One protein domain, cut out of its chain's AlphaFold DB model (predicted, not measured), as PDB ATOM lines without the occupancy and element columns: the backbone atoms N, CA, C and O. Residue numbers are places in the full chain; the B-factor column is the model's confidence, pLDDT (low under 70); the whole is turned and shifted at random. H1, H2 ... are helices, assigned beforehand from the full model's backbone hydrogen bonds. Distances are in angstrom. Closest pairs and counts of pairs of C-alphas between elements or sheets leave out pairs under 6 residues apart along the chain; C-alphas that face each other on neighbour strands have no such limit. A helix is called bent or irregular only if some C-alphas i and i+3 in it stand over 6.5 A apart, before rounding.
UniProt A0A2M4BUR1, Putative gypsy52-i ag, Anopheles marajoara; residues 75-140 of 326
ATOM      1  N   SER A  75     -27.929  16.025  48.836       83.62
ATOM      2  CA  SER A  75     -28.602  16.940  47.912       83.62
ATOM      3  C   SER A  75     -27.604  17.808  47.148       83.62
ATOM      4  O   SER A  75     -27.667  17.845  45.916       83.62
ATOM      5  N   ALA A  76     -26.644  18.428  47.841       84.12
ATOM      6  CA  ALA A  76     -25.570  19.177  47.191       84.12
ATOM      7  C   ALA A  76     -24.663  18.267  46.347       84.12
ATOM      8  O   ALA A  76     -24.282  18.628  45.231       84.12
ATOM      9  N   SER A  77     -24.369  17.058  46.836       87.19
ATOM     10  CA  SER A  77     -23.519  16.097  46.123       87.19
ATOM     11  C   SER A  77     -24.145  15.623  44.809       87.19
ATOM     12  O   SER A  77     -23.478  15.617  43.774       87.19
ATOM     13  N   PHE A  78     -25.439  15.283  44.806       90.12
ATOM     14  CA  PHE A  78     -26.155  14.916  43.579       90.12
ATOM     15  C   PHE A  78     -26.252  16.091  42.608       90.12
ATOM     16  O   PHE A  78     -26.090  15.890  41.406       90.12
ATOM     17  N   TRP A  79     -26.447  17.315  43.109       89.81
ATOM     18  CA  TRP A  79     -26.435  18.508  42.265       89.81
ATOM     19  C   TRP A  79     -25.080  18.691  41.567       89.81
ATOM     20  O   TRP A  79     -25.027  18.893  40.352       89.81
ATOM     21  N   ALA A  80     -23.972  18.551  42.300       90.06
ATOM     22  CA  ALA A  80     -22.630  18.622  41.728       90.06
ATOM     23  C   ALA A  80     -22.383  17.497  40.706       90.06
ATOM     24  O   ALA A  80     -21.861  17.747  39.617       90.06
ATOM     25  N   LEU A  81     -22.799  16.267  41.023       91.19
ATOM     26  CA  LEU A  81     -22.642  15.102  40.152       91.19
ATOM     27  C   LEU A  81     -23.438  15.241  38.842       91.19
ATOM     28  O   LEU A  81     -22.940  14.889  37.775       91.19
ATOM     29  N   GLU A  82     -24.645  15.798  38.892       91.50
ATOM     30  CA  GLU A  82     -25.494  16.022  37.714       91.50
ATOM     31  C   GLU A  82     -24.962  17.128  36.802       91.50
ATOM     32  O   GLU A  82     -24.978  16.995  35.571       91.50
ATOM     33  N   ASN A  83     -24.413  18.190  37.393       90.44
ATOM     34  CA  ASN A  83     -23.679  19.202  36.641       90.44
ATOM     35  C   ASN A  83     -22.430  18.600  35.986       90.44
ATOM     36  O   ASN A  83     -22.165  18.857  34.812       90.44
ATOM     37  N   TRP A  84     -21.710  17.729  36.696       91.44
ATOM     38  CA  TRP A  84     -20.560  17.018  36.144       91.44
ATOM     39  C   TRP A  84     -20.938  16.071  34.994       91.44
ATOM     40  O   TRP A  84     -20.254  16.042  33.968       91.44
ATOM     41  N   PHE A  85     -22.055  15.344  35.101       91.38
ATOM     42  CA  PHE A  85     -22.583  14.547  33.988       91.38
ATOM     43  C   PHE A  85     -22.844  15.416  32.760       91.38
ATOM     44  O   PHE A  85     -22.450  15.056  31.652       91.38
ATOM     45  N   THR A  86     -23.462  16.578  32.962       89.25
ATOM     46  CA  THR A  86     -23.757  17.525  31.884       89.25
ATOM     47  C   THR A  86     -22.469  18.050  31.243       89.25
ATOM     48  O   THR A  86     -22.334  18.018  30.022       89.25
ATOM     49  N   ALA A  87     -21.477  18.429  32.054       86.81
ATOM     50  CA  ALA A  87     -20.186  18.944  31.594       86.81
ATOM     51  C   ALA A  87     -19.330  17.900  30.848       86.81
ATOM     52  O   ALA A  87     -18.551  18.254  29.967       86.81
ATOM     53  N   THR A  88     -19.475  16.612  31.172       87.62
ATOM     54  CA  THR A  88     -18.715  15.507  30.551       87.62
ATOM     55  C   THR A  88     -19.451  14.814  29.399       87.62
ATOM     56  O   THR A  88     -18.964  13.817  28.859       87.62
ATOM     57  N   GLY A  89     -20.620  15.326  28.998       85.38
ATOM     58  CA  GLY A  89     -21.418  14.769  27.902       85.38
ATOM     59  C   GLY A  89     -22.176  13.483  28.260       85.38
ATOM     60  O   GLY A  89     -22.584  12.731  27.375       85.38
ATOM     61  N   VAL A  90     -22.381  13.202  29.550       88.06
ATOM     62  CA  VAL A  90     -23.237  12.109  30.034       88.06
ATOM     63  C   VAL A  90     -24.696  12.583  30.045       88.06
ATOM     64  O   VAL A  90     -25.243  13.041  31.052       88.06
ATOM     65  N   GLY A  91     -25.341  12.465  28.884       83.69
ATOM     66  CA  GLY A  91     -26.730  12.885  28.677       83.69
ATOM     67  C   GLY A  91     -27.771  12.088  29.489       83.69
ATOM     68  O   GLY A  91     -27.457  11.022  30.026       83.69
ATOM     69  N   PRO A  92     -29.024  12.583  29.568       83.00
ATOM     70  CA  PRO A  92     -30.120  11.965  30.330       83.00
ATOM     71  C   PRO A  92     -30.468  10.547  29.877       83.00
ATOM     72  O   PRO A  92     -30.853   9.718  30.691       83.00
ATOM     73  N   ASN A  93     -30.221  10.233  28.607       84.62
ATOM     74  CA  ASN A  93     -30.516   8.923  28.025       84.62
ATOM     75  C   ASN A  93     -29.476   7.848  28.405       84.62
ATOM     76  O   ASN A  93     -29.648   6.677  28.086       84.62
ATOM     77  N   MET A  94     -28.376   8.225  29.071       87.56
ATOM     78  CA  MET A  94     -27.299   7.311  29.468       87.56
ATOM     79  C   MET A  94     -27.453   6.824  30.918       87.56
ATOM     80  O   MET A  94     -26.482   6.826  31.680       87.56
ATOM     81  N   ASP A  95     -28.653   6.386  31.309       88.50
ATOM     82  CA  ASP A  95     -28.982   5.965  32.684       88.50
ATOM     83  C   ASP A  95     -28.010   4.901  33.232       88.50
ATOM     84  O   ASP A  95     -27.397   5.084  34.282       88.50
ATOM     85  N   ALA A  96     -27.722   3.847  32.461       87.06
ATOM     86  CA  ALA A  96     -26.768   2.808  32.862       87.06
ATOM     87  C   ALA A  96     -25.326   3.327  33.056       87.06
ATOM     88  O   ALA A  96     -24.541   2.755  33.818       87.06
ATOM     89  N   ARG A  97     -24.934   4.396  32.350       88.31
ATOM     90  CA  ARG A  97     -23.628   5.045  32.549       88.31
ATOM     91  C   ARG A  97     -23.649   5.898  33.815       88.31
ATOM     92  O   ARG A  97     -22.714   5.792  34.601       88.31
ATOM     93  N   ARG A  98     -24.715   6.672  34.035       89.88
ATOM     94  CA  ARG A  98     -24.920   7.483  35.247       89.88
ATOM     95  C   ARG A  98     -24.948   6.628  36.508       89.88
ATOM     96  O   ARG A  98     -24.251   6.953  37.459       89.88
ATOM     97  N   TYR A  99     -25.660   5.501  36.483       88.94
ATOM     98  CA  TYR A  99     -25.704   4.544  37.590       88.94
ATOM     99  C   TYR A  99     -24.311   3.993  37.925       88.94
ATOM    100  O   TYR A  99     -23.875   4.082  39.066       88.94
ATOM    101  N   ARG A 100     -23.554   3.500  36.933       88.44
ATOM    102  CA  ARG A 100     -22.187   2.993  37.172       88.44
ATOM    103  C   ARG A 100     -21.241   4.072  37.696       88.44
ATOM    104  O   ARG A 100     -20.426   3.795  38.570       88.44
ATOM    105  N   LEU A 101     -21.356   5.294  37.173       89.44
ATOM    106  CA  LEU A 101     -20.578   6.430  37.656       89.44
ATOM    107  C   LEU A 101     -20.949   6.767  39.103       89.44
ATOM    108  O   LEU A 101     -20.045   6.902  39.914       89.44
ATOM    109  N   LEU A 102     -22.236   6.799  39.455       88.94
ATOM    110  CA  LEU A 102     -22.680   6.991  40.835       88.94
ATOM    111  C   LEU A 102     -22.094   5.927  41.769       88.94
ATOM    112  O   LEU A 102     -21.459   6.288  42.751       88.94
ATOM    113  N   VAL A 103     -22.232   4.638  41.434       86.75
ATOM    114  CA  VAL A 103     -21.692   3.531  42.246       86.75
ATOM    115  C   VAL A 103     -20.180   3.664  42.440       86.75
ATOM    116  O   VAL A 103     -19.683   3.426  43.534       86.75
ATOM    117  N   SER A 104     -19.451   4.124  41.417       86.56
ATOM    118  CA  SER A 104     -18.006   4.366  41.524       86.56
ATOM    119  C   SER A 104     -17.621   5.513  42.465       86.56
ATOM    120  O   SER A 104     -16.479   5.561  42.906       86.56
ATOM    121  N   GLN A 105     -18.545   6.436  42.761       86.94
ATOM    122  CA  GLN A 105     -18.312   7.544  43.693       86.94
ATOM    123  C   GLN A 105     -18.652   7.188  45.146       86.94
ATOM    124  O   GLN A 105     -18.332   7.962  46.046       86.94
ATOM    125  N   ILE A 106     -19.302   6.045  45.400       85.25
ATOM    126  CA  ILE A 106     -19.677   5.644  46.760       85.25
ATOM    127  C   ILE A 106     -18.422   5.145  47.496       85.25
ATOM    128  O   ILE A 106     -17.786   4.190  47.041       85.25
ATOM    129  N   PRO A 107     -18.057   5.735  48.652       83.88
ATOM    130  CA  PRO A 107     -16.933   5.258  49.447       83.88
ATOM    131  C   PRO A 107     -17.130   3.800  49.877       83.88
ATOM    132  O   PRO A 107     -18.227   3.423  50.283       83.88
ATOM    133  N   THR A 108     -16.063   2.997  49.907       81.62
ATOM    134  CA  THR A 108     -16.133   1.565  50.269       81.62
ATOM    135  C   THR A 108     -16.818   1.307  51.610       81.62
ATOM    136  O   THR A 108     -17.576   0.353  51.738       81.62
ATOM    137  N   ARG A 109     -16.625   2.196  52.592       80.75
ATOM    138  CA  ARG A 109     -17.305   2.134  53.897       80.75
ATOM    139  C   ARG A 109     -18.835   2.197  53.797       80.75
ATOM    140  O   ARG A 109     -19.513   1.537  54.567       80.75
ATOM    141  N   ALA A 110     -19.352   2.976  52.850       78.81
ATOM    142  CA  ALA A 110     -20.780   3.197  52.653       78.81
ATOM    143  C   ALA A 110     -21.386   2.210  51.654       78.81
ATOM    144  O   ALA A 110     -22.591   1.979  51.673       78.81
ATOM    145  N   LEU A 111     -20.564   1.580  50.805       80.12
ATOM    146  CA  LEU A 111     -21.032   0.526  49.908       80.12
ATOM    147  C   LEU A 111     -21.692  -0.616  50.687       80.12
ATOM    148  O   LEU A 111     -22.754  -1.053  50.278       80.12
ATOM    149  N   THR A 112     -21.160  -1.031  51.839       81.56
ATOM    150  CA  THR A 112     -21.773  -2.094  52.661       81.56
ATOM    151  C   THR A 112     -23.202  -1.763  53.109       81.56
ATOM    152  O   THR A 112     -24.044  -2.652  53.199       81.56
ATOM    153  N   GLU A 113     -23.488  -0.487  53.381       80.88
ATOM    154  CA  GLU A 113     -24.803  -0.013  53.832       80.88
ATOM    155  C   GLU A 113     -25.767   0.195  52.655       80.88
ATOM    156  O   GLU A 113     -26.947  -0.145  52.733       80.88
ATOM    157  N   VAL A 114     -25.258   0.738  51.545       80.31
ATOM    158  CA  VAL A 114     -26.063   1.159  50.392       80.31
ATOM    159  C   VAL A 114     -26.293   0.039  49.392       80.31
ATOM    160  O   VAL A 114     -27.347   0.007  48.767       80.31
ATOM    161  N   GLN A 115     -25.341  -0.881  49.237       83.06
ATOM    162  CA  GLN A 115     -25.409  -1.998  48.296       83.06
ATOM    163  C   GLN A 115     -26.763  -2.736  48.326       83.06
ATOM    164  O   GLN A 115     -27.391  -2.815  47.269       83.06
ATOM    165  N   PRO A 116     -27.304  -3.184  49.480       81.62
ATOM    166  CA  PRO A 116     -28.601  -3.869  49.498       81.62
ATOM    167  C   PRO A 116     -29.773  -2.989  49.026       81.62
ATOM    168  O   PRO A 116     -30.789  -3.513  48.572       81.62
ATOM    169  N   LEU A 117     -29.643  -1.662  49.109       78.31
ATOM    170  CA  LEU A 117     -30.654  -0.700  48.666       78.31
ATOM    171  C   LEU A 117     -30.596  -0.437  47.155       78.31
ATOM    172  O   LEU A 117     -31.593  -0.010  46.578       78.31
ATOM    173  N   ILE A 118     -29.441  -0.663  46.521       81.56
ATOM    174  CA  ILE A 118     -29.201  -0.354  45.101       81.56
ATOM    175  C   ILE A 118     -28.998  -1.589  44.214       81.56
ATOM    176  O   ILE A 118     -28.967  -1.423  42.993       81.56
ATOM    177  N   ASP A 119     -28.879  -2.789  44.797       77.00
ATOM    178  CA  ASP A 119     -28.655  -4.067  44.095       77.00
ATOM    179  C   ASP A 119     -29.891  -4.566  43.321       77.00
ATOM    180  O   ASP A 119     -29.752  -5.343  42.378       77.00
ATOM    181  N   ASN A 120     -31.093  -4.065  43.636       73.44
ATOM    182  CA  ASN A 120     -32.341  -4.405  42.937       73.44
ATOM    183  C   ASN A 120     -32.931  -3.217  42.147       73.44
ATOM    184  O   ASN A 120     -34.061  -2.800  42.421       73.44
ATOM    185  N   PRO A 121     -32.208  -2.626  41.176       75.50
ATOM    186  CA  PRO A 121     -32.741  -1.506  40.420       75.50
ATOM    187  C   PRO A 121     -33.809  -1.975  39.408       75.50
ATOM    188  O   PRO A 121     -33.729  -3.096  38.894       75.50
ATOM    189  N   PRO A 122     -34.778  -1.111  39.048       76.25
ATOM    190  CA  PRO A 122     -35.725  -1.379  37.968       76.25
ATOM    191  C   PRO A 122     -34.989  -1.721  36.665       76.25
ATOM    192  O   PRO A 122     -33.935  -1.152  36.362       76.25
ATOM    193  N   GLN A 123     -35.537  -2.652  35.879       65.25
ATOM    194  CA  GLN A 123     -34.846  -3.155  34.687       65.25
ATOM    195  C   GLN A 123     -34.694  -2.100  33.575       65.25
ATOM    196  O   GLN A 123     -33.730  -2.193  32.813       65.25
ATOM    197  N   GLU A 124     -35.537  -1.058  33.528       65.62
ATOM    198  CA  GLU A 124     -35.542  -0.097  32.420       65.62
ATOM    199  C   GLU A 124     -35.596   1.383  32.848       65.62
ATOM    200  O   GLU A 124     -36.399   1.805  33.683       65.62
ATOM    201  N   GLY A 125     -34.688   2.172  32.258       67.88
ATOM    202  CA  GLY A 125     -34.731   3.637  32.158       67.88
ATOM    203  C   GLY A 125     -34.548   4.478  33.428       67.88
ATOM    204  O   GLY A 125     -34.503   5.698  33.307       67.88
ATOM    205  N   SER A 126     -34.458   3.883  34.622       82.06
ATOM    206  CA  SER A 126     -34.540   4.628  35.893       82.06
ATOM    207  C   SER A 126     -33.584   4.150  36.996       82.06
ATOM    208  O   SER A 126     -33.826   4.405  38.177       82.06
ATOM    209  N   LYS A 127     -32.479   3.473  36.656       85.75
ATOM    210  CA  LYS A 127     -31.544   2.915  37.650       85.75
ATOM    211  C   LYS A 127     -30.862   4.005  38.469       85.75
ATOM    212  O   LYS A 127     -30.723   3.859  39.682       85.75
ATOM    213  N   TYR A 128     -30.446   5.096  37.824       88.31
ATOM    214  CA  TYR A 128     -29.832   6.229  38.512       88.31
ATOM    215  C   TYR A 128     -30.823   6.907  39.462       88.31
ATOM    216  O   TYR A 128     -30.499   7.118  40.627       88.31
ATOM    217  N   GLU A 129     -32.043   7.191  38.997       88.12
ATOM    218  CA  GLU A 129     -33.078   7.829  39.820       88.12
ATOM    219  C   GLU A 129     -33.518   6.939  40.988       88.12
ATOM    220  O   GLU A 129     -33.695   7.426  42.105       88.12
ATOM    221  N   TYR A 130     -33.625   5.627  40.768       88.94
ATOM    222  CA  TYR A 130     -33.889   4.663  41.832       88.94
ATOM    223  C   TYR A 130     -32.791   4.694  42.900       88.94
ATOM    224  O   TYR A 130     -33.096   4.867  44.079       88.94
ATOM    225  N   ALA A 131     -31.521   4.595  42.494       87.50
ATOM    226  CA  ALA A 131     -30.392   4.623  43.421       87.50
ATOM    227  C   ALA A 131     -30.308   5.958  44.174       87.50
ATOM    228  O   ALA A 131     -30.176   5.973  45.394       87.50
ATOM    229  N   LYS A 132     -30.472   7.084  43.470       88.75
ATOM    230  CA  LYS A 132     -30.528   8.425  44.062       88.75
ATOM    231  C   LYS A 132     -31.636   8.526  45.108       88.75
ATOM    232  O   LYS A 132     -31.388   9.007  46.212       88.75
ATOM    233  N   LYS A 133     -32.843   8.046  44.793       87.56
ATOM    234  CA  LYS A 133     -33.982   8.045  45.720       87.56
ATOM    235  C   LYS A 133     -33.738   7.141  46.927       87.56
ATOM    236  O   LYS A 133     -34.029   7.558  48.042       87.56
ATOM    237  N   ALA A 134     -33.194   5.944  46.720       86.75
ATOM    238  CA  ALA A 134     -32.881   5.003  47.791       86.75
ATOM    239  C   ALA A 134     -31.813   5.563  48.745       86.75
ATOM    240  O   ALA A 134     -31.994   5.534  49.959       86.75
ATOM    241  N   MET A 135     -30.741   6.151  48.203       86.19
ATOM    242  CA  MET A 135     -29.683   6.782  48.997       86.19
ATOM    243  C   MET A 135     -30.196   7.984  49.784       86.19
ATOM    244  O   MET A 135     -29.883   8.108  50.965       86.19
ATOM    245  N   LYS A 136     -31.012   8.843  49.156       85.00
ATOM    246  CA  LYS A 136     -31.675   9.943  49.863       85.00
ATOM    247  C   LYS A 136     -32.557   9.408  50.983       85.00
ATOM    248  O   LYS A 136     -32.369   9.803  52.114       85.00
ATOM    249  N   ALA A 137     -33.429   8.441  50.722       82.75
ATOM    250  CA  ALA A 137     -34.303   7.894  51.761       82.75
ATOM    251  C   ALA A 137     -33.545   7.286  52.959       82.75
ATOM    252  O   ALA A 137     -34.069   7.301  54.068       82.75
ATOM    253  N   TYR A 138     -32.345   6.743  52.738       81.12
ATOM    254  CA  TYR A 138     -31.545   6.116  53.789       81.12
ATOM    255  C   TYR A 138     -30.713   7.108  54.613       81.12
ATOM    256  O   TYR A 138     -30.664   6.987  55.834       81.12
ATOM    257  N   TYR A 139     -30.060   8.078  53.963       77.56
ATOM    258  CA  TYR A 139     -29.160   9.027  54.635       77.56
ATOM    259  C   TYR A 139     -29.777  10.400  54.900       77.56
ATOM    260  O   TYR A 139     -29.198  11.188  55.646       77.56
ATOM    261  N   GLU A 140     -30.906  10.734  54.278       78.06
ATOM    262  CA  GLU A 140     -31.567  12.004  54.537       78.06
ATOM    263  C   GLU A 140     -32.112  12.019  55.964       78.06
ATOM    264  O   GLU A 140     -32.846  11.126  56.392       78.06
TER     265      GLU A 140
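AT A GLANCE: This is residues 75 to 140 of the 326 residues of the protein "Putative gypsy52-i ag" of Anopheles marajoara (UniProt A0A2M4BUR1). Four helices make a compact cluster in which H2 and H3 pack on H4, and H1 sits more loosely next to H2 and H4, away from H3. The 66 printed residues hold H1 to H4 in chain order and no named strand: all helix, compact, radius of gyration of the C-alphas 11.5 A, spans 30 by 26 by 19 A.

IN THESE COORDINATES: H4, residues 127 to 139, 18.2 A long, ends at C-alpha 139 (-29.160, 9.027, 54.635). H1, residues 75 to 87, 18.5 A, begins at C-alpha 75 (-28.602, 16.940, 47.912). H2 is residues 95 to 105, 15.4 A; H3 is residues 108 to 118, 14.2 A, and only just irregular, C-alphas 113 and 116 being 6.9 A apart.

HOW THE PARTS SIT: H4 touches H2 with residues 127 to 131 alone, closest C-alphas Tyr 128 and Tyr 99, 4.6 A, the same way at 38 degrees, only just steep. H4 touches H3 with residues 130 to 135 alone, closest C-alphas Ala 131 and Ile 118, 5.4 A. H1 and H4 are close but not clearly touching, closest C-alphas Phe 78 and Lys 132, 7.8 A. Every O i to N i+4 pair is within hydrogen-bond range in H1, H2 and H4; in H3 3 of 7 are, and 5 of 8 O i to N i+3 pairs.

THE WHOLE: The printed part has no cut and no long link. Residues 123 to 125 are under pLDDT 70.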